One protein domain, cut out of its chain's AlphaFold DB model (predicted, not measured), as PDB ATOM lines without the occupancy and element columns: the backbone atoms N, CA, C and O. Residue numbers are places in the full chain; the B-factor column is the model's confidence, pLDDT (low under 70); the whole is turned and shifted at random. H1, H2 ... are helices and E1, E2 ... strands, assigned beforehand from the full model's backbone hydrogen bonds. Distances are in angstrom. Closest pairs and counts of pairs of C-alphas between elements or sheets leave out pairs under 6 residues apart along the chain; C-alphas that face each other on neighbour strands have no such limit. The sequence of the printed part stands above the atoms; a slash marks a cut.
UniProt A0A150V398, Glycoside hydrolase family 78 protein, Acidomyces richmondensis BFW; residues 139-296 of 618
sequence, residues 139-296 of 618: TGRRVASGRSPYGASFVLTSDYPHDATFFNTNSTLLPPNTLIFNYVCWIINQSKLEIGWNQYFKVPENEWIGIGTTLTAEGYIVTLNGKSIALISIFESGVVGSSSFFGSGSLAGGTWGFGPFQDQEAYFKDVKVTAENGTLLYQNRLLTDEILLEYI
ATOM      1  N   THR A 139     -19.405  42.496 -12.448       65.44
ATOM      2  CA  THR A 139     -20.815  42.882 -12.246       65.44
ATOM      3  C   THR A 139     -20.986  44.135 -11.388       65.44
ATOM      4  O   THR A 139     -20.265  44.346 -10.415       65.44
ATOM      5  N   GLY A 140     -22.015  44.931 -11.677       72.31
ATOM      6  CA  GLY A 140     -22.484  46.048 -10.861       72.31
ATOM      7  C   GLY A 140     -23.695  45.699  -9.984       72.31
ATOM      8  O   GLY A 140     -24.518  44.853 -10.339       72.31
ATOM      9  N   ARG A 141     -23.833  46.364  -8.835       76.25
ATOM     10  CA  ARG A 141     -25.057  46.367  -8.016       76.25
ATOM     11  C   ARG A 141     -25.246  47.675  -7.260       76.25
ATOM     12  O   ARG A 141     -24.296  48.425  -7.037       76.25
ATOM     13  N   ARG A 142     -26.478  47.902  -6.820       77.69
ATOM     14  CA  ARG A 142     -26.899  49.029  -5.990       77.69
ATOM     15  C   ARG A 142     -27.713  48.548  -4.802       77.69
ATOM     16  O   ARG A 142     -28.514  47.623  -4.931       77.69
ATOM     17  N   VAL A 143     -27.512  49.197  -3.661       73.81
ATOM     18  CA  VAL A 143     -28.305  49.013  -2.435       73.81
ATOM     19  C   VAL A 143     -28.564  50.375  -1.797       73.81
ATOM     20  O   VAL A 143     -27.818  51.313  -2.074       73.81
ATOM     21  N   ALA A 144     -29.624  50.501  -0.993       69.88
ATOM     22  CA  ALA A 144     -30.049  51.775  -0.391       69.88
ATOM     23  C   ALA A 144     -30.043  52.949  -1.387       69.88
ATOM     24  O   ALA A 144     -29.632  54.062  -1.071       69.88
ATOM     25  N   SER A 145     -30.447  52.682  -2.631       68.25
ATOM     26  CA  SER A 145     -30.489  53.696  -3.682       68.25
ATOM     27  C   SER A 145     -31.866  54.343  -3.767       68.25
ATOM     28  O   SER A 145     -32.868  53.790  -3.307       68.25
ATOM     29  N   GLY A 146     -31.911  55.535  -4.357       60.84
ATOM     30  CA  GLY A 146     -33.159  56.187  -4.724       60.84
ATOM     31  C   GLY A 146     -33.939  55.423  -5.784       60.84
ATOM     32  O   GLY A 146     -33.555  54.350  -6.248       60.84
ATOM     33  N   ARG A 147     -35.080  55.992  -6.168       60.44
ATOM     34  CA  ARG A 147     -35.879  55.499  -7.300       60.44
ATOM     35  C   ARG A 147     -35.213  55.836  -8.641       60.44
ATOM     36  O   ARG A 147     -35.339  55.094  -9.609       60.44
ATOM     37  N   SER A 148     -34.456  56.932  -8.664       57.53
ATOM     38  CA  SER A 148     -33.450  57.243  -9.681       57.53
ATOM     39  C   SER A 148     -32.107  56.597  -9.294       57.53
ATOM     40  O   SER A 148     -31.910  56.272  -8.123       57.53
ATOM     41  N   PRO A 149     -31.166  56.401 -10.235       59.78
ATOM     42  CA  PRO A 149     -29.890  55.693 -10.033       59.78
ATOM     43  C   PRO A 149     -28.892  56.481  -9.158       59.78
ATOM     44  O   PRO A 149     -27.710  56.544  -9.473       59.78
ATOM     45  N   TYR A 150     -29.344  57.124  -8.082       68.56
ATOM     46  CA  TYR A 150     -28.529  57.870  -7.132       68.56
ATOM     47  C   TYR A 150     -28.442  57.098  -5.815       68.56
ATOM     48  O   TYR A 150     -29.463  56.803  -5.190       68.56
ATOM     49  N   GLY A 151     -27.225  56.778  -5.382       75.25
ATOM     50  CA  GLY A 151     -26.975  56.054  -4.135       75.25
ATOM     51  C   GLY A 151     -25.755  55.146  -4.228       75.25
ATOM     52  O   GLY A 151     -24.941  55.264  -5.150       75.25
ATOM     53  N   ALA A 152     -25.632  54.227  -3.271       80.56
ATOM     54  CA  ALA A 152     -24.488  53.330  -3.184       80.56
ATOM     55  C   ALA A 152     -24.383  52.417  -4.414       80.56
ATOM     56  O   ALA A 152     -25.283  51.631  -4.717       80.56
ATOM     57  N   SER A 153     -23.247  52.517  -5.101       82.00
ATOM     58  CA  SER A 153     -22.895  51.758  -6.296       82.00
ATOM     59  C   SER A 153     -21.690  50.880  -6.015       82.00
ATOM     60  O   SER A 153     -20.680  51.356  -5.506       82.00
ATOM     61  N   PHE A 154     -21.782  49.615  -6.406       84.31
ATOM     62  CA  PHE A 154     -20.719  48.632  -6.254       84.31
ATOM     63  C   PHE A 154     -20.436  48.008  -7.612       84.31
ATOM     64  O   PHE A 154     -21.353  47.462  -8.216       84.31
ATOM     65  N   VAL A 155     -19.191  48.043  -8.077       82.62
ATOM     66  CA  VAL A 155     -18.757  47.356  -9.302       82.62
ATOM     67  C   VAL A 155     -17.659  46.374  -8.935       82.62
ATOM     68  O   VAL A 155     -16.636  46.763  -8.390       82.62
ATOM     69  N   LEU A 156     -17.888  45.093  -9.184       79.31
ATOM     70  CA  LEU A 156     -16.919  44.024  -8.988       79.31
ATOM     71  C   LEU A 156     -16.288  43.670 -10.336       79.31
ATOM     72  O   LEU A 156     -17.012  43.529 -11.317       79.31
ATOM     73  N   THR A 157     -14.971  43.510 -10.379       76.50
ATOM     74  CA  THR A 157     -14.192  43.150 -11.576       76.50
ATOM     75  C   THR A 157     -13.454  41.821 -11.373       76.50
ATOM     76  O   THR A 157     -13.063  41.505 -10.244       76.50
ATOM     77  N   SER A 158     -13.260  41.053 -12.451       72.00
ATOM     78  CA  SER A 158     -12.489  39.794 -12.464       72.00
ATOM     79  C   SER A 158     -10.992  40.024 -12.734       72.00
ATOM     80  O   SER A 158     -10.539  41.169 -12.827       72.00
ATOM     81  N   ASP A 159     -10.207  38.951 -12.839       73.06
ATOM     82  CA  ASP A 159      -8.762  38.954 -13.096       73.06
ATOM     83  C   ASP A 159      -8.366  39.377 -14.516       73.06
ATOM     84  O   ASP A 159      -7.199  39.701 -14.749       73.06
ATOM     85  N   TYR A 160      -9.340  39.441 -15.423       67.94
ATOM     86  CA  TYR A 160      -9.166  39.749 -16.837       67.94
ATOM     87  C   TYR A 160      -8.158  38.803 -17.525       67.94
ATOM     88  O   TYR A 160      -7.048  39.218 -17.885       67.94
ATOM     89  N   PRO A 161      -8.533  37.537 -17.796       64.75
ATOM     90  CA  PRO A 161      -7.630  36.596 -18.439       64.75
ATOM     91  C   PRO A 161      -7.371  37.030 -19.889       64.75
ATOM     92  O   PRO A 161      -8.279  37.461 -20.607       64.75
ATOM     93  N   HIS A 162      -6.112  36.956 -20.325       62.56
ATOM     94  CA  HIS A 162      -5.642  37.545 -21.588       62.56
ATOM     95  C   HIS A 162      -6.412  37.056 -22.832       62.56
ATOM     96  O   HIS A 162      -6.533  37.778 -23.817       62.56
ATOM     97  N   ASP A 163      -6.915  35.826 -22.810       57.97
ATOM     98  CA  ASP A 163      -7.635  35.177 -23.906       57.97
ATOM     99  C   ASP A 163      -9.148  35.460 -23.931       57.97
ATOM    100  O   ASP A 163      -9.766  35.303 -24.987       57.97
ATOM    101  N   ALA A 164      -9.733  35.933 -22.826       55.81
ATOM    102  CA  ALA A 164     -11.162  36.263 -22.739       55.81
ATOM    103  C   ALA A 164     -11.453  37.752 -22.469       55.81
ATOM    104  O   ALA A 164     -12.606  38.179 -22.530       55.81
ATOM    105  N   THR A 165     -10.422  38.565 -22.222       60.53
ATOM    106  CA  THR A 165     -10.570  39.987 -21.875       60.53
ATOM    107  C   THR A 165     -10.620  40.887 -23.095       60.53
ATOM    108  O   THR A 165      -9.794  40.792 -24.004       60.53
ATOM    109  N   PHE A 166     -11.559  41.829 -23.073       59.75
ATOM    110  CA  PHE A 166     -11.634  42.925 -24.026       59.75
ATOM    111  C   PHE A 166     -10.466  43.909 -23.872       59.75
ATOM    112  O   PHE A 166     -10.181  44.404 -22.791       59.75
ATOM    113  N   PHE A 167      -9.828  44.288 -24.972       59.44
ATOM    114  CA  PHE A 167      -8.662  45.174 -24.975       59.44
ATOM    115  C   PHE A 167      -8.935  46.565 -24.374       59.44
ATOM    116  O   PHE A 167      -8.004  47.212 -23.899       59.44
ATOM    117  N   ASN A 168     -10.189  47.035 -24.369       52.88
ATOM    118  CA  ASN A 168     -10.572  48.321 -23.776       52.88
ATOM    119  C   ASN A 168     -10.985  48.241 -22.292       52.88
ATOM    120  O   ASN A 168     -11.634  49.151 -21.773       52.88
ATOM    121  N   THR A 169     -10.604  47.194 -21.556       62.28
ATOM    122  CA  THR A 169     -10.738  47.234 -20.096       62.28
ATOM    123  C   THR A 169      -9.757  48.262 -19.535       62.28
ATOM    124  O   THR A 169      -8.567  47.983 -19.370       62.28
ATOM    125  N   ASN A 170     -10.236  49.477 -19.251       64.75
ATOM    126  CA  ASN A 170      -9.456  50.484 -18.539       64.75
ATOM    127  C   ASN A 170      -9.158  49.969 -17.124       64.75
ATOM    128  O   ASN A 170      -9.934  50.184 -16.200       64.75
ATOM    129  N   SER A 171      -8.011  49.316 -16.950       71.00
ATOM    130  CA  SER A 171      -7.566  48.719 -15.687       71.00
ATOM    131  C   SER A 171      -7.141  49.746 -14.632       71.00
ATOM    132  O   SER A 171      -6.827  49.376 -13.504       71.00
ATOM    133  N   THR A 172      -7.144  51.038 -14.972       74.94
ATOM    134  CA  THR A 172      -7.000  52.121 -13.990       74.94
ATOM    135  C   THR A 172      -8.347  52.455 -13.353       74.94
ATOM    136  O   THR A 172      -8.424  52.636 -12.143       74.94
ATOM    137  N   LEU A 173      -9.412  52.511 -14.157       71.75
ATOM    138  CA  LEU A 173     -10.772  52.780 -13.685       71.75
ATOM    139  C   LEU A 173     -11.446  51.528 -13.111       71.75
ATOM    140  O   LEU A 173     -12.151  51.610 -12.111       71.75
ATOM    141  N   LEU A 174     -11.213  50.378 -13.741       75.38
ATOM    142  CA  LEU A 174     -11.732  49.068 -13.370       75.38
ATOM    143  C   LEU A 174     -10.567  48.096 -13.135       75.38
ATOM    144  O   LEU A 174     -10.355  47.212 -13.964       75.38
ATOM    145  N   PRO A 175      -9.765  48.243 -12.063       83.19
ATOM    146  CA  PRO A 175      -8.614  47.371 -11.840       83.19
ATOM    147  C   PRO A 175      -9.040  45.911 -11.679       83.19
ATOM    148  O   PRO A 175     -10.102  45.674 -11.110       83.19
ATOM    149  N   PRO A 176      -8.234  44.925 -12.108       78.31
ATOM    150  CA  PRO A 176      -8.585  43.518 -11.946       78.31
ATOM    151  C   PRO A 176      -8.741  43.149 -10.471       78.31
ATOM    152  O   PRO A 176      -8.062  43.728  -9.601       78.31
ATOM    153  N   ASN A 177      -9.593  42.163 -10.194       79.62
ATOM    154  CA  ASN A 177      -9.787  41.587  -8.863       79.62
ATOM    155  C   ASN A 177     -10.166  42.636  -7.813       79.62
ATOM    156  O   ASN A 177      -9.550  42.715  -6.743       79.62
ATOM    157  N   THR A 178     -11.101  43.522  -8.160       84.44
ATOM    158  CA  THR A 178     -11.399  44.707  -7.356       84.44
ATOM    159  C   THR A 178     -12.902  44.937  -7.216       84.44
ATOM    160  O   THR A 178     -13.650  44.959  -8.186       84.44
ATOM    161  N   LEU A 179     -13.350  45.144  -5.983       85.50
ATOM    162  CA  LEU A 179     -14.627  45.774  -5.681       85.50
ATOM    163  C   LEU A 179     -14.418  47.289  -5.642       85.50
ATOM    164  O   LEU A 179     -13.561  47.784  -4.912       85.50
ATOM    165  N   ILE A 180     -15.227  48.010  -6.402       88.06
ATOM    166  CA  ILE A 180     -15.197  49.460  -6.548       88.06
ATOM    167  C   ILE A 180     -16.475  50.019  -5.944       88.06
ATOM    168  O   ILE A 180     -17.558  49.513  -6.241       88.06
ATOM    169  N   PHE A 181     -16.360  51.052  -5.116       87.38
ATOM    170  CA  PHE A 181     -17.499  51.713  -4.482       87.38
ATOM    171  C   PHE A 181     -17.547  53.213  -4.796       87.38
ATOM    172  O   PHE A 181     -16.509  53.880  -4.793       87.38
ATOM    173  N   ASN A 182     -18.759  53.737  -5.012       83.88
ATOM    174  CA  ASN A 182     -19.073  55.172  -5.030       83.88
ATOM    175  C   ASN A 182     -20.507  55.421  -4.512       83.88
ATOM    176  O   ASN A 182     -21.334  54.507  -4.510       83.88
ATOM    177  N   TYR A 183     -20.822  56.656  -4.113       76.25
ATOM    178  CA  TYR A 183     -22.130  57.067  -3.596       76.25
ATOM    179  C   TYR A 183     -22.680  58.291  -4.349       76.25
ATOM    180  O   TYR A 183     -22.617  59.403  -3.841       76.25
ATOM    181  N   VAL A 184     -23.194  58.094  -5.569       72.19
ATOM    182  CA  VAL A 184     -23.796  59.124  -6.455       72.19
ATOM    183  C   VAL A 184     -24.537  58.438  -7.627       72.19
ATOM    184  O   VAL A 184     -24.924  57.268  -7.544       72.19
ATOM    185  N   CYS A 185     -24.722  59.149  -8.748       66.38
ATOM    186  CA  CYS A 185     -25.256  58.633 -10.005       66.38
ATOM    187  C   CYS A 185     -24.423  57.505 -10.633       66.38
ATOM    188  O   CYS A 185     -25.011  56.628 -11.255       66.38
ATOM    189  N   TRP A 186     -23.083  57.499 -10.525       70.44
ATOM    190  CA  TRP A 186     -22.236  56.425 -11.073       70.44
ATOM    191  C   TRP A 186     -20.788  56.396 -10.522       70.44
ATOM    192  O   TRP A 186     -20.473  57.138  -9.602       70.44
ATOM    193  N   ILE A 187     -19.905  55.548 -11.086       75.50
ATOM    194  CA  ILE A 187     -18.455  55.487 -10.770       75.50
ATOM    195  C   ILE A 187     -17.561  56.211 -11.805       75.50
ATOM    196  O   ILE A 187     -16.334  56.119 -11.737       75.50
ATOM    197  N   ILE A 188     -18.166  56.926 -12.766       73.31
ATOM    198  CA  ILE A 188     -17.483  57.748 -13.781       73.31
ATOM    199  C   ILE A 188     -18.169  59.117 -13.872       73.31
ATOM    200  O   ILE A 188     -19.398  59.188 -13.835       73.31
ATOM    201  N   ASN A 189     -17.376  60.180 -14.038       66.19
ATOM    202  CA  ASN A 189     -17.871  61.530 -14.316       66.19
ATOM    203  C   ASN A 189     -18.670  61.586 -15.625       66.19
ATOM    204  O   ASN A 189     -18.277  60.999 -16.632       66.19
ATOM    205  N   GLN A 190     -19.734  62.384 -15.627       57.88
ATOM    206  CA  GLN A 190     -20.468  62.772 -16.832       57.88
ATOM    207  C   GLN A 190     -20.394  64.284 -17.044       57.88
ATOM    208  O   GLN A 190     -20.098  65.038 -16.122       57.88
ATOM    209  N   SER A 191     -20.766  64.749 -18.239       51.22
ATOM    210  CA  SER A 191     -20.689  66.165 -18.629       51.22
ATOM    211  C   SER A 191     -21.430  67.145 -17.707       51.22
ATOM    212  O   SER A 191     -21.129  68.333 -17.738       51.22
ATOM    213  N   LYS A 192     -22.425  66.685 -16.935       53.44
ATOM    214  CA  LYS A 192     -23.194  67.514 -15.983       53.44
ATOM    215  C   LYS A 192     -23.322  66.900 -14.585       53.44
ATOM    216  O   LYS A 192     -23.971  67.493 -13.731       53.44
ATOM    217  N   LEU A 193     -22.762  65.712 -14.372       59.06
ATOM    218  CA  LEU A 193     -22.878  64.951 -13.129       59.06
ATOM    219  C   LEU A 193     -21.482  64.447 -12.771       59.06
ATOM    220  O   LEU A 193     -21.076  63.349 -13.157       59.06
ATOM    221  N   GLU A 194     -20.724  65.308 -12.103       58.34
ATOM    222  CA  GLU A 194     -19.434  64.941 -11.525       58.34
ATOM    223  C   GLU A 194     -19.661  64.065 -10.286       58.34
ATOM    224  O   GLU A 194     -20.628  64.244  -9.544       58.34
ATOM    225  N   ILE A 195     -18.793  63.078 -10.097       67.69
ATOM    226  CA  ILE A 195     -18.878  62.077  -9.037       67.69
ATOM    227  C   ILE A 195     -17.825  62.332  -7.955       67.69
ATOM    228  O   ILE A 195     -16.803  62.975  -8.194       67.69
ATOM    229  N   GLY A 196     -18.057  61.787  -6.759       65.56
ATOM    230  CA  GLY A 196     -17.033  61.712  -5.717       65.56
ATOM    231  C   GLY A 196     -15.919  60.710  -6.056       65.56
ATOM    232  O   GLY A 196     -15.916  60.080  -7.113       65.56
ATOM    233  N   TRP A 197     -14.973  60.517  -5.136       72.50
ATOM    234  CA  TRP A 197     -13.845  59.598  -5.324       72.50
ATOM    235  C   TRP A 197     -14.267  58.122  -5.226       72.50
ATOM    236  O   TRP A 197     -14.985  57.737  -4.305       72.50
ATOM    237  N   ASN A 198     -13.769  57.287  -6.143       84.62
ATOM    238  CA  ASN A 198     -13.956  55.834  -6.092       84.62
ATOM    239  C   ASN A 198     -13.076  55.199  -5.004       84.62
ATOM    240  O   ASN A 198     -11.890  55.516  -4.897       84.62
ATOM    241  N   GLN A 199     -13.637  54.244  -4.262       86.00
ATOM    242  CA  GLN A 199     -12.892  53.381  -3.339       86.00
ATOM    243  C   GLN A 199     -12.659  52.002  -3.960       86.00
ATOM    244  O   GLN A 199     -13.521  51.512  -4.686       86.00
ATOM    245  N   TYR A 200     -11.526  51.366  -3.655       88.06
ATOM    246  CA  TYR A 200     -11.091  50.110  -4.277       88.06
ATOM    247  C   TYR A 200     -10.697  49.072  -3.217       88.06
ATOM    248  O   TYR A 200      -9.857  49.348  -2.363       88.06
ATOM    249  N   PHE A 201     -11.241  47.857  -3.310       86.06
ATOM    250  CA  PHE A 201     -10.982  46.746  -2.385       86.06
ATOM    251  C   PHE A 201     -10.603  45.483  -3.159       86.06
ATOM    252  O   PHE A 201     -11.287  45.123  -4.110       86.06
ATOM    253  N   LYS A 202      -9.529  44.786  -2.770       84.50
ATOM    254  CA  LYS A 202      -9.069  43.579  -3.480       84.50
ATOM    255  C   LYS A 202      -9.907  42.341  -3.170       84.50
ATOM    256  O   LYS A 202     -10.345  42.147  -2.039       84.50
ATOM    257  N   VAL A 203     -10.082  41.492  -4.183       75.38
ATOM    258  CA  VAL A 203     -10.974  40.326  -4.158       75.38
ATOM    259  C   VAL A 203     -10.281  39.074  -4.731       75.38
ATOM    260  O   VAL A 203      -9.597  39.192  -5.740       75.38
ATOM    261  N   PRO A 204     -10.418  37.881  -4.115       66.12
ATOM    262  CA  PRO A 204      -9.976  36.603  -4.699       66.12
ATOM    263  C   PRO A 204     -11.010  35.982  -5.673       66.12
ATOM    264  O   PRO A 204     -12.208  36.205  -5.501       66.12
ATOM    265  N   GLU A 205     -10.568  35.161  -6.642       62.47
ATOM    266  CA  GLU A 205     -11.397  34.576  -7.729       62.47
ATOM    267  C   GLU A 205     -11.233  33.039  -7.891       62.47
ATOM    268  O   GLU A 205     -10.235  32.490  -7.415       62.47
ATOM    269  N   ASN A 206     -12.231  32.382  -8.531       54.25
ATOM    270  CA  ASN A 206     -12.211  31.105  -9.305       54.25
ATOM    271  C   ASN A 206     -13.439  30.167  -9.147       54.25
ATOM    272  O   ASN A 206     -13.416  29.052  -9.663       54.25
ATOM    273  N   GLU A 207     -14.538  30.589  -8.510       57.44
ATOM    274  CA  GLU A 207     -15.802  29.823  -8.444       57.44
ATOM    275  C   GLU A 207     -17.025  30.758  -8.442       57.44
ATOM    276  O   GLU A 207     -16.871  31.973  -8.357       57.44
ATOM    277  N   TRP A 208     -18.248  30.212  -8.506       60.84
ATOM    278  CA  TRP A 208     -19.462  30.991  -8.223       60.84
ATOM    279  C   TRP A 208     -19.340  31.671  -6.858       60.84
ATOM    280  O   TRP A 208     -19.151  31.002  -5.841       60.84
ATOM    281  N   ILE A 209     -19.478  32.996  -6.833       69.81
ATOM    282  CA  ILE A 209     -19.291  33.784  -5.615       69.81
ATOM    283  C   ILE A 209     -20.648  34.237  -5.083       69.81
ATOM    284  O   ILE A 209     -21.389  34.960  -5.747       69.81
ATOM    285  N   GLY A 210     -20.965  33.840  -3.854       69.94
ATOM    286  CA  GLY A 210     -22.066  34.416  -3.094       69.94
ATOM    287  C   GLY A 210     -21.687  35.814  -2.621       69.94
ATOM    288  O   GLY A 210     -20.847  35.955  -1.734       69.94
ATOM    289  N   ILE A 211     -22.295  36.847  -3.201       78.81
ATOM    290  CA  ILE A 211     -22.062  38.242  -2.811       78.81
ATOM    291  C   ILE A 211     -23.120  38.654  -1.788       78.81
ATOM    292  O   ILE A 211     -24.316  38.584  -2.062       78.81
ATOM    293  N   GLY A 212     -22.680  39.119  -0.623       81.62
ATOM    294  CA  GLY A 212     -23.538  39.727   0.388       81.62
ATOM    295  C   GLY A 212     -23.257  41.217   0.533       81.62
ATOM    296  O   GLY A 212     -22.127  41.682   0.385       81.62
ATOM    297  N   THR A 213     -24.292  42.000   0.816       85.19
ATOM    298  CA  THR A 213     -24.139  43.381   1.286       85.19
ATOM    299  C   THR A 213     -25.093  43.587   2.447       85.19
ATOM    300  O   THR A 213     -26.305  43.496   2.272       85.19
ATOM    301  N   THR A 214     -24.530  43.824   3.625       85.88
ATOM    302  CA  THR A 214     -25.272  44.068   4.859       85.88
ATOM    303  C   THR A 214     -25.113  45.531   5.225       85.88
ATOM    304  O   THR A 214     -23.993  46.037   5.285       85.88
ATOM    305  N   LEU A 215     -26.233  46.204   5.447       82.38
ATOM    306  CA  LEU A 215     -26.261  47.601   5.846       82.38
ATOM    307  C   LEU A 215     -26.300  47.655   7.373       82.38
ATOM    308  O   LEU A 215     -27.110  46.964   7.990       82.38
ATOM    309  N   THR A 216     -25.411  48.440   7.971       80.94
ATOM    310  CA  THR A 216     -25.344  48.675   9.418       80.94
ATOM    311  C   THR A 216     -25.258  50.172   9.705       80.94
ATOM    312  O   THR A 216     -25.105  50.985   8.790       80.94
ATOM    313  N   ALA A 217     -25.338  50.555  10.981       74.44
ATOM    314  CA  ALA A 217     -25.162  51.948  11.390       74.44
ATOM    315  C   ALA A 217     -23.762  52.491  11.041       74.44
ATOM    316  O   ALA A 217     -23.592  53.688  10.829       74.44
ATOM    317  N   GLU A 218     -22.760  51.615  10.960       76.62
ATOM    318  CA  GLU A 218     -21.378  51.950  10.620       76.62
ATOM    319  C   GLU A 218     -21.151  52.056   9.105       76.62
ATOM    320  O   GLU A 218     -20.225  52.750   8.675       76.62
ATOM    321  N   GLY A 219     -21.992  51.409   8.288       81.31
ATOM    322  CA  GLY A 219     -21.949  51.501   6.831       81.31
ATOM    323  C   GLY A 219     -22.278  50.202   6.099       81.31
ATOM    324  O   GLY A 219     -23.158  49.445   6.503       81.31
ATOM    325  N   TYR A 220     -21.599  49.952   4.977       87.50
ATOM    326  CA  TYR A 220     -21.868  48.802   4.110       87.50
ATOM    327  C   TYR A 220     -20.819  47.714   4.317       87.50
ATOM    328  O   TYR A 220     -19.656  47.883   3.942       87.50
ATOM    329  N   ILE A 221     -21.236  46.576   4.870       87.62
ATOM    330  CA  ILE A 221     -20.404  45.377   4.982       87.62
ATOM    331  C   ILE A 221     -20.602  44.541   3.725       87.62
ATOM    332  O   ILE A 221     -21.690  44.015   3.481       87.62
ATOM    333  N   VAL A 222     -19.544  44.378   2.935       87.44
ATOM    334  CA  VAL A 222     -19.566  43.524   1.745       87.44
ATOM    335  C   VAL A 222     -18.899  42.198   2.061       87.44
ATOM    336  O   VAL A 222     -17.768  42.159   2.550       87.44
ATOM    337  N   THR A 223     -19.595  41.104   1.758       83.31
ATOM    338  CA  THR A 223     -19.091  39.746   1.952       83.31
ATOM    339  C   THR A 223     -19.004  38.994   0.632       83.31
ATOM    340  O   THR A 223     -19.822  39.194  -0.265       83.31
ATOM    341  N   LEU A 224     -18.018  38.106   0.528       79.94
ATOM    342  CA  LEU A 224     -17.899  37.115  -0.536       79.94
ATOM    343  C   LEU A 224     -17.843  35.729   0.094       79.94
ATOM    344  O   LEU A 224     -17.041  35.488   0.998       79.94
ATOM    345  N   ASN A 225     -18.722  34.830  -0.346       78.88
ATOM    346  CA  ASN A 225     -18.908  33.494   0.226       78.88
ATOM    347  C   ASN A 225     -19.061  33.531   1.760       78.88
ATOM    348  O   ASN A 225     -18.514  32.702   2.483       78.88
ATOM    349  N   GLY A 226     -19.768  34.549   2.265       79.50
ATOM    350  CA  GLY A 226     -19.990  34.772   3.697       79.50
ATOM    351  C   GLY A 226     -18.821  35.413   4.459       79.50
ATOM    352  O   GLY A 226     -18.993  35.774   5.621       79.50
ATOM    353  N   LYS A 227     -17.654  35.620   3.836       83.06
ATOM    354  CA  LYS A 227     -16.499  36.287   4.458       83.06
ATOM    355  C   LYS A 227     -16.497  37.783   4.145       83.06
ATOM    356  O   LYS A 227     -16.572  38.159   2.981       83.06
ATOM    357  N   SER A 228     -16.364  38.633   5.164       86.44
ATOM    358  CA  SER A 228     -16.238  40.088   4.975       86.44
ATOM    359  C   SER A 228     -14.957  40.452   4.223       86.44
ATOM    360  O   SER A 228     -13.876  39.965   4.565       86.44
ATOM    361  N   ILE A 229     -15.096  41.294   3.198       84.06
ATOM    362  CA  ILE A 229     -13.996  41.795   2.363       84.06
ATOM    363  C   ILE A 229     -13.855  43.319   2.406       84.06
ATOM    364  O   ILE A 229     -12.788  43.836   2.084       84.06
ATOM    365  N   ALA A 230     -14.909  44.038   2.799       86.62
ATOM    366  CA  ALA A 230     -14.904  45.491   2.907       86.62
ATOM    367  C   ALA A 230     -15.942  45.963   3.933       86.62
ATOM    368  O   ALA A 230     -17.039  45.406   4.015       86.62
ATOM    369  N   LEU A 231     -15.594  47.022   4.666       88.00
ATOM    370  CA  LEU A 231     -16.523  47.881   5.396       88.00
ATOM    371  C   LEU A 231     -16.358  49.289   4.830       88.00
ATOM    372  O   LEU A 231     -15.287  49.879   4.953       88.00
ATOM    373  N   ILE A 232     -17.409  49.804   4.205       87.06
ATOM    374  CA  ILE A 232     -17.439  51.159   3.654       87.06
ATOM    375  C   ILE A 232     -18.187  52.044   4.638       87.06
ATOM    376  O   ILE A 232     -19.357  51.781   4.909       87.06
ATOM    377  N   SER A 233     -17.522  53.069   5.164       83.94
ATOM    378  CA  SER A 233     -18.074  53.931   6.212       83.94
ATOM    379  C   SER A 233     -19.277  54.739   5.719       83.94
ATOM    380  O   SER A 233     -19.241  55.363   4.654       83.94
ATOM    381  N   ILE A 234     -20.334  54.798   6.533       74.38
ATOM    382  CA  ILE A 234     -21.531  55.596   6.231       74.38
ATOM    383  C   ILE A 234     -21.218  57.101   6.141       74.38
ATOM    384  O   ILE A 234     -21.837  57.823   5.359       74.38
ATOM    385  N   PHE A 235     -20.215  57.578   6.889       69.12
ATOM    386  CA  PHE A 235     -19.816  58.990   6.913       69.12
ATOM    387  C   PHE A 235     -19.249  59.456   5.571       69.12
ATOM    388  O   PHE A 235     -19.551  60.560   5.129       69.12
ATOM    389  N   GLU A 236     -18.485  58.604   4.889       65.19
ATOM    390  CA  GLU A 236     -17.911  58.920   3.575       65.19
ATOM    391  C   GLU A 236     -19.000  59.041   2.500       65.19
ATOM    392  O   GLU A 236     -18.881  59.851   1.583       65.19
ATOM    393  N   SER A 237     -20.107  58.307   2.664       61.25
ATOM    394  CA  SER A 237     -21.299  58.410   1.810       61.25
ATOM    395  C   SER A 237     -22.117  59.678   2.099       61.25
ATOM    396  O   SER A 237     -22.707  60.261   1.193       61.25
ATOM    397  N   GLY A 238     -22.125  60.147   3.353       59.62
ATOM    398  CA  GLY A 238     -22.835  61.361   3.772       59.62
ATOM    399  C   GLY A 238     -22.204  62.675   3.292       59.62
ATOM    400  O   GLY A 238     -22.922  63.653   3.094       59.62
ATOM    401  N   VAL A 239     -20.887  62.704   3.047       55.81
ATOM    402  CA  VAL A 239     -20.160  63.906   2.578       55.81
ATOM    403  C   VAL A 239     -20.545  64.309   1.147       55.81
ATOM    404  O   VAL A 239     -20.474  65.488   0.807       55.81
ATOM    405  N   VAL A 240     -21.000  63.365   0.317       57.03
ATOM    406  CA  VAL A 240     -21.367  63.615  -1.094       57.03
ATOM    407  C   VAL A 240     -22.831  64.073  -1.248       57.03
ATOM    408  O   VAL A 240     -23.288  64.374  -2.347       57.03
ATOM    409  N   GLY A 241     -23.559  64.206  -0.132       55.09
ATOM    410  CA  GLY A 241     -24.937  64.688  -0.076       55.09
ATOM    411  C   GLY A 241     -25.953  63.646  -0.547       55.09
ATOM    412  O   GLY A 241     -25.952  63.202  -1.697       55.09
ATOM    413  N   SER A 242     -26.890  63.267   0.323       54.94
ATOM    414  CA  SER A 242     -28.119  62.610  -0.117       54.94
ATOM    415  C   SER A 242     -28.992  63.644  -0.837       54.94
ATOM    416  O   SER A 242     -29.575  64.530  -0.218       54.94
ATOM    417  N   SER A 243     -29.098  63.552  -2.164       56.56
ATOM    418  CA  SER A 243     -30.180  64.239  -2.874       56.56
ATOM    419  C   SER A 243     -31.492  63.550  -2.501       56.56
ATOM    420  O   SER A 243     -31.637  62.357  -2.751       56.56
ATOM    421  N   SER A 244     -32.450  64.264  -1.910       54.69
ATOM    422  CA  SER A 244     -33.814  63.744  -1.720       54.69
ATOM    423  C   SER A 244     -34.598  63.671  -3.033       54.69
ATOM    424  O   SER A 244     -35.576  62.940  -3.112       54.69
ATOM    425  N   PHE A 245     -34.164  64.406  -4.063       55.50
ATOM    426  CA  PHE A 245     -34.842  64.458  -5.357       55.50
ATOM    427  C   PHE A 245     -34.547  63.215  -6.214       55.50
ATOM    428  O   PHE A 245     -35.456  62.628  -6.793       55.50
ATOM    429  N   PHE A 246     -33.280  62.774  -6.265       59.31
ATOM    430  CA  PHE A 246     -32.875  61.579  -7.025       59.31
ATOM    431  C   PHE A 246     -32.503  60.372  -6.147       59.31
ATOM    432  O   PHE A 246     -32.574  59.232  -6.608       59.31
ATOM    433  N   GLY A 247     -32.085  60.595  -4.902       63.88
ATOM    434  CA  GLY A 247     -31.736  59.546  -3.943       63.88
ATOM    435  C   GLY A 247     -32.930  59.100  -3.101       63.88
ATOM    436  O   GLY A 247     -34.040  59.602  -3.232       63.88
ATOM    437  N   SER A 248     -32.712  58.141  -2.209       66.56
ATOM    438  CA  SER A 248     -33.742  57.632  -1.290       66.56
ATOM    439  C   SER A 248     -33.999  58.553  -0.092       66.56
ATOM    440  O   SER A 248     -34.806  58.224   0.773       66.56
ATOM    441  N   GLY A 249     -33.256  59.660   0.027       67.88
ATOM    442  CA  GLY A 249     -33.218  60.490   1.236       67.88
ATOM    443  C   GLY A 249     -32.558  59.811   2.446       67.88
ATOM    444  O   GLY A 249     -32.390  60.453   3.477       67.88
ATOM    445  N   SER A 250     -32.139  58.547   2.325       71.88
ATOM    446  CA  SER A 250     -31.521  57.756   3.389       71.88
ATOM    447  C   SER A 250     -30.232  57.103   2.902       71.88
ATOM    448  O   SER A 250     -30.181  56.559   1.809       71.88
ATOM    449  N   LEU A 251     -29.188  57.114   3.732       73.88
ATOM    450  CA  LEU A 251     -27.932  56.423   3.417       73.88
ATOM    451  C   LEU A 251     -28.019  54.905   3.653       73.88
ATOM    452  O   LEU A 251     -27.107  54.188   3.279       73.88
ATOM    453  N   ALA A 252     -29.071  54.411   4.309       72.62
ATOM    454  CA  ALA A 252     -29.213  52.991   4.649       72.62
ATOM    455  C   ALA A 252     -30.570  52.392   4.238       72.62
ATOM    456  O   ALA A 252     -30.779  51.187   4.342       72.62
ATOM    457  N   GLY A 253     -31.492  53.224   3.756       70.69
ATOM    458  CA  GLY A 253     -32.806  52.825   3.263       70.69
ATOM    459  C   GLY A 253     -32.955  53.162   1.787       70.69
ATOM    460  O   GLY A 253     -32.393  54.144   1.306       70.69
ATOM    461  N   GLY A 254     -33.713  52.353   1.056       74.56
ATOM    462  CA  GLY A 254     -33.974  52.582  -0.361       74.56
ATOM    463  C   GLY A 254     -34.219  51.292  -1.128       74.56
ATOM    464  O   GLY A 254     -34.510  50.245  -0.553       74.56
ATOM    465  N   THR A 255     -34.093  51.391  -2.443       75.62
ATOM    466  CA  THR A 255     -34.239  50.281  -3.384       75.62
ATOM    467  C   THR A 255     -32.898  49.575  -3.618       75.62
ATOM    468  O   THR A 255     -31.844  49.979  -3.104       75.62
ATOM    469  N   TRP A 256     -32.936  48.490  -4.388       77.56
ATOM    470  CA  TRP A 256     -31.775  47.687  -4.750       77.56
ATOM    471  C   TRP A 256     -31.895  47.198  -6.199       77.56
ATOM    472  O   TRP A 256     -32.988  47.151  -6.761       77.56
ATOM    473  N   GLY A 257     -30.766  46.838  -6.810       76.88
ATOM    474  CA  GLY A 257     -30.721  46.326  -8.182       76.88
ATOM    475  C   GLY A 257     -29.325  45.855  -8.583       76.88
ATOM    476  O   GLY A 257     -28.349  46.095  -7.870       76.88
ATOM    477  N   PHE A 258     -29.214  45.172  -9.718       76.00
ATOM    478  CA  PHE A 258     -27.954  44.622 -10.220       76.00
ATOM    479  C   PHE A 258     -27.927  44.589 -11.752       76.00
ATOM    480  O   PHE A 258     -28.971  44.614 -12.398       76.00
ATOM    481  N   GLY A 259     -26.729  44.540 -12.331       71.19
ATOM    482  CA  GLY A 259     -26.534  44.452 -13.777       71.19
ATOM    483  C   GLY A 259     -25.054  44.524 -14.168       71.19
ATOM    484  O   GLY A 259     -24.222  44.864 -13.328       71.19
ATOM    485  N   PRO A 260     -24.695  44.195 -15.416       65.44
ATOM    486  CA  PRO A 260     -23.318  44.314 -15.895       65.44
ATOM    487  C   PRO A 260     -22.855  45.781 -16.001       65.44
ATOM    488  O   PRO A 260     -23.672  46.692 -16.147       65.44
ATOM    489  N   PHE A 261     -21.538  46.014 -15.947       70.06
ATOM    490  CA  PHE A 261     -20.899  47.298 -16.280       70.06
ATOM    491  C   PHE A 261     -20.321  47.287 -17.716       70.06
ATOM    492  O   PHE A 261     -20.460  46.291 -18.423       70.06
ATOM    493  N   GLN A 262     -19.690  48.383 -18.166       62.19
ATOM    494  CA  GLN A 262     -19.073  48.479 -19.499       62.19
ATOM    495  C   GLN A 262     -18.185  47.268 -19.803       62.19
ATOM    496  O   GLN A 262     -17.295  46.954 -19.015       62.19
ATOM    497  N   ASP A 263     -18.403  46.647 -20.968       59.44
ATOM    498  CA  ASP A 263     -17.634  45.493 -21.449       59.44
ATOM    499  C   ASP A 263     -17.646  44.302 -20.452       59.44
ATOM    500  O   ASP A 263     -16.714  43.498 -20.412       59.44
ATOM    501  N   GLN A 264     -18.716  44.175 -19.650       64.12
ATOM    502  CA  GLN A 264     -18.978  43.039 -18.759       64.12
ATOM    503  C   GLN A 264     -20.251  42.280 -19.159       64.12
ATOM    504  O   GLN A 264     -21.212  42.848 -19.677       64.12
ATOM    505  N   GLU A 265     -20.283  40.995 -18.828       59.62
ATOM    506  CA  GLU A 265     -21.447  40.124 -18.876       59.62
ATOM    507  C   GLU A 265     -21.666  39.506 -17.490       59.62
ATOM    508  O   GLU A 265     -20.774  38.876 -16.919       59.62
ATOM    509  N   ALA A 266     -22.871  39.683 -16.948       62.25
ATOM    510  CA  ALA A 266     -23.215  39.243 -15.604       62.25
ATOM    511  C   ALA A 266     -24.485  38.386 -15.616       62.25
ATOM    512  O   ALA A 266     -25.525  38.796 -16.131       62.25
ATOM    513  N   TYR A 267     -24.397  37.212 -14.994       68.44
ATOM    514  CA  TYR A 267     -25.515  36.306 -14.748       68.44
ATOM    515  C   TYR A 267     -25.808  36.235 -13.249       68.44
ATOM    516  O   TYR A 267     -24.893  36.082 -12.433       68.44
ATOM    517  N   PHE A 268     -27.090  36.293 -12.896       72.44
ATOM    518  CA  PHE A 268     -27.570  36.327 -11.516       72.44
ATOM    519  C   PHE A 268     -28.544  35.178 -11.267       72.44
ATOM    520  O   PHE A 268     -29.315  34.808 -12.150       72.44
ATOM    521  N   LYS A 269     -28.520  34.621 -10.054       78.94
ATOM    522  CA  LYS A 269     -29.467  33.600  -9.586       78.94
ATOM    523  C   LYS A 269     -29.582  33.633  -8.068       78.94
ATOM    524  O   LYS A 269     -28.691  34.141  -7.394       78.94
ATOM    525  N   ASP A 270     -30.659  33.040  -7.559       83.69
ATOM    526  CA  ASP A 270     -30.903  32.836  -6.123       83.69
ATOM    527  C   ASP A 270     -30.793  34.139  -5.293       83.69
ATOM    528  O   ASP A 270     -30.120  34.207  -4.265       83.69
ATOM    529  N   VAL A 271     -31.476  35.190  -5.749       84.94
ATOM    530  CA  VAL A 271     -31.497  36.504  -5.099       84.94
ATOM    531  C   VAL A 271     -32.411  36.482  -3.882       84.94
ATOM    532  O   VAL A 271     -33.532  35.970  -3.931       84.94
ATOM    533  N   LYS A 272     -31.932  37.070  -2.784       88.81
ATOM    534  CA  LYS A 272     -32.652  37.182  -1.517       88.81
ATOM    535  C   LYS A 272     -32.403  38.548  -0.885       88.81
ATOM    536  O   LYS A 272     -31.252  38.939  -0.715       88.81
ATOM    537  N   VAL A 273     -33.468  39.227  -0.467       85.75
ATOM    538  CA  VAL A 273     -33.404  40.488   0.287       85.75
ATOM    539  C   VAL A 273     -34.176  40.340   1.583       85.75
ATOM    540  O   VAL A 273     -35.309  39.865   1.601       85.75
ATOM    541  N   THR A 274     -33.535  40.719   2.683       84.56
ATOM    542  CA  THR A 274     -34.083  40.607   4.037       84.56
ATOM    543  C   THR A 274     -34.003  41.976   4.702       84.56
ATOM    544  O   THR A 274     -32.988  42.656   4.575       84.56
ATOM    545  N   ALA A 275     -35.076  42.389   5.373       78.56
ATOM    546  CA  ALA A 275     -35.121  43.611   6.163       78.56
ATOM    547  C   ALA A 275     -34.268  43.489   7.435       78.56
ATOM    548  O   ALA A 275     -33.927  42.387   7.865       78.56
ATOM    549  N   GLU A 276     -34.003  44.624   8.087       73.31
ATOM    550  CA  GLU A 276     -33.268  44.689   9.360       73.31
ATOM    551  C   GLU A 276     -33.881  43.787  10.444       73.31
ATOM    552  O   GLU A 276     -33.169  43.090  11.160       73.31
ATOM    553  N   ASN A 277     -35.214  43.720  10.516       80.75
ATOM    554  CA  ASN A 277     -35.933  42.886  11.482       80.75
ATOM    555  C   ASN A 277     -35.967  41.382  11.118       80.75
ATOM    556  O   ASN A 277     -36.698  40.617  11.745       80.75
ATOM    557  N   GLY A 278     -35.232  40.955  10.085       80.56
ATOM    558  CA  GLY A 278     -35.190  39.570   9.611       80.56
ATOM    559  C   GLY A 278     -36.335  39.171   8.673       80.56
ATOM    560  O   GLY A 278     -36.361  38.032   8.203       80.56
ATOM    561  N   THR A 279     -37.263  40.080   8.361       83.88
ATOM    562  CA  THR A 279     -38.364  39.809   7.424       83.88
ATOM    563  C   THR A 279     -37.825  39.589   6.016       83.88
ATOM    564  O   THR A 279     -37.045  40.393   5.508       83.88
ATOM    565  N   LEU A 280     -38.266  38.520   5.354       84.12
ATOM    566  CA  LEU A 280     -37.975  38.294   3.942       84.12
ATOM    567  C   LEU A 280     -38.747  39.308   3.088       84.12
ATOM    568  O   LEU A 280     -39.972  39.252   3.041       84.12
ATOM    569  N   LEU A 281     -38.035  40.218   2.423       78.62
ATOM    570  CA  LEU A 281     -38.632  41.221   1.533       78.62
ATOM    571  C   LEU A 281     -38.744  40.716   0.097       78.62
ATOM    572  O   LEU A 281     -39.686  41.055  -0.609       78.62
ATOM    573  N   TYR A 282     -37.768  39.924  -0.342       85.31
ATOM    574  CA  TYR A 282     -37.715  39.414  -1.704       85.31
ATOM    575  C   TYR A 282     -36.952  38.094  -1.770       85.31
ATOM    576  O   TYR A 282     -35.914  37.940  -1.118       85.31
ATOM    577  N   GLN A 283     -37.432  37.158  -2.588       88.00
ATOM    578  CA  GLN A 283     -36.696  35.950  -2.936       88.00
ATOM    579  C   GLN A 283     -37.098  35.446  -4.319       88.00
ATOM    580  O   GLN A 283     -38.262  35.132  -4.546       88.00
ATOM    581  N   ASN A 284     -36.126  35.290  -5.216       85.19
ATOM    582  CA  ASN A 284     -36.358  34.718  -6.537       85.19
ATOM    583  C   ASN A 284     -35.106  33.986  -7.037       85.19
ATOM    584  O   ASN A 284     -33.974  34.393  -6.782       85.19
ATOM    585  N   ARG A 285     -35.300  32.882  -7.759       83.94
ATOM    586  CA  ARG A 285     -34.197  32.101  -8.336       83.94
ATOM    587  C   ARG A 285     -33.683  32.668  -9.658       83.94
ATOM    588  O   ARG A 285     -32.552  32.354 -10.013       83.94
ATOM    589  N   LEU A 286     -34.485  33.494 -10.340       76.75
ATOM    590  CA  LEU A 286     -34.213  34.100 -11.652       76.75
ATOM    591  C   LEU A 286     -34.014  33.073 -12.783       76.75
ATOM    592  O   LEU A 286     -33.166  33.242 -13.652       76.75
ATOM    593  N   LEU A 287     -34.773  31.971 -12.758       80.50
ATOM    594  CA  LEU A 287     -34.616  30.856 -13.709       80.50
ATOM    595  C   LEU A 287     -35.755  30.745 -14.736       80.50
ATOM    596  O   LEU A 287     -35.771  29.794 -15.518       80.50
ATOM    597  N   THR A 288     -36.719  31.667 -14.727       76.75
ATOM    598  CA  THR A 288     -37.895  31.649 -15.612       76.75
ATOM    599  C   THR A 288     -38.086  33.004 -16.291       76.75
ATOM    600  O   THR A 288     -37.711  34.035 -15.739       76.75
ATOM    601  N   ASP A 289     -38.712  33.008 -17.473       71.50
ATOM    602  CA  ASP A 289     -38.972  34.228 -18.258       71.50
ATOM    603  C   ASP A 289     -39.961  35.195 -17.557       71.50
ATOM    604  O   ASP A 289     -40.051  36.363 -17.925       71.50
ATOM    605  N   GLU A 290     -40.675  34.737 -16.521       69.88
ATOM    606  CA  GLU A 290     -41.595  35.548 -15.701       69.88
ATOM    607  C   GLU A 290     -40.887  36.731 -15.025       69.88
ATOM    608  O   GLU A 290     -41.495  37.781 -14.816       69.88
ATOM    609  N   ILE A 291     -39.585  36.594 -14.756       72.25
ATOM    610  CA  ILE A 291     -38.768  37.637 -14.131       72.25
ATOM    611  C   ILE A 291     -38.677  38.915 -14.967       72.25
ATOM    612  O   ILE A 291     -38.488  40.000 -14.428       72.25
ATOM    613  N   LEU A 292     -38.833  38.808 -16.290       67.62
ATOM    614  CA  LEU A 292     -38.759  39.961 -17.182       67.62
ATOM    615  C   LEU A 292     -39.841  40.989 -16.834       67.62
ATOM    616  O   LEU A 292     -39.554  42.180 -16.775       67.62
ATOM    617  N   LEU A 293     -41.055  40.530 -16.516       64.31
ATOM    618  CA  LEU A 293     -42.155  41.409 -16.116       64.31
ATOM    619  C   LEU A 293     -41.878  42.106 -14.780       64.31
ATOM    620  O   LEU A 293     -42.194  43.283 -14.637       64.31
ATOM    621  N   GLU A 294     -41.255  41.404 -13.834       68.75
ATOM    622  CA  GLU A 294     -40.895  41.942 -12.516       68.75
ATOM    623  C   GLU A 294     -39.905  43.116 -12.624       68.75
ATOM    624  O   GLU A 294     -40.027  44.108 -11.909       68.75
ATOM    625  N   TYR A 295     -38.975  43.046 -13.582       65.25
ATOM    626  CA  TYR A 295     -38.026  44.120 -13.899       65.25
ATOM    627  C   TYR A 295     -38.553  45.108 -14.952       65.25
ATOM    628  O   TYR A 295     -37.780  45.873 -15.528       65.25
ATOM    629  N   ILE A 296     -39.867  45.112 -15.213       59.44
ATOM    630  CA  ILE A 296     -40.540  46.038 -16.142       59.44
ATOM    631  C   ILE A 296     -39.988  45.903 -17.582       59.44
ATOM    632  O   ILE A 296     -40.092  46.796 -18.425       59.44
TER     633      ILE A 296
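This is residues 139 to 296 of the 618 residues of the protein "Glycoside hydrolase family 78 protein" of Acidomyces richmondensis BFW (UniProt A0A150V398). Two antiparallel sheets lie face to face as a sandwich, a larger one of five strands in the order E4 - E3 - E2 - E1 - E8 and a smaller one in the order E5 - E6 - E7, with the short helix H1 at one end. To one side lies the small hairpin E9 and E10, near E5, and after it residues 288 to 294, of which 291 to 294 belong to H2, stick out free. The printed part has 158 residues with ten named strands and two named helices, in the order E1 to E7, H1, E8, E9, E10, H2. The class is mostly strand, though under half of the residues are in named elements. The whole is compact, with a radius of gyration of the C-alphas of 15.8 A and spans of 44 by 38 by 32 A.

Find C-alpha 139 at (-20.815, 42.882, -12.246), where E1 begins; it runs 16.8 A to residue 145. Next come E2, residues 151 to 157, 19.6 A, and E3, residues 178 to 184, 19.0 A. E4 is residues 199 to 202, E5 211 to 215, E6 219 to 224 and E7 227 to 233, 17.8 A. H1 follows at once, residues 234 to 238. Look for E8 at 255 to 259, E9 at 271 to 274, E10 at 280 to 284 and H2 at 291 to 294, which ends at C-alpha 294, (-40.895, 41.942, -12.516).

Start with the twisted five-stranded sheet, where E1 to E4 form a meander, each strand the antiparallel neighbour of the one before. N 141 and O 154 are 2.8 A apart between E1 and E2, N 153 and O 182 2.8 A between E2 and E3, N 179 and O 201 2.8 A between E3 and E4, and N 142 and O 257 2.8 A between E1 and E8. In the second meander, look at N 212 and O 223, 2.9 A, for E5 and E6, and N 222 and O 230, 2.9 A, for E6 and E7. The sheets' best planes are 10 degrees apart; the closest C-alphas of E4 and E7, Phe 201 and Ala 230, are 6.7 A apart. H1 is over E3, at a height over the sheet of 9.6 A, and only grazes the other sheet. In the hairpin E9 and E10, N 273 and O 282 are 2.8 A apart. In H1 the O i to N i+4 pair is within hydrogen-bond range; H2 is too short for one.

The C-alphas of Asp 163 and Asn 277, the two farthest apart, are 46.0 A apart. The printed part has no cut. The links E2 to E3, E3 to E4, H1 to E8 and E8 to E9 are long. The mean pLDDT of the printed part is 72.6, with 63 residues under 70, among them 160 to 170 and 235 to 249.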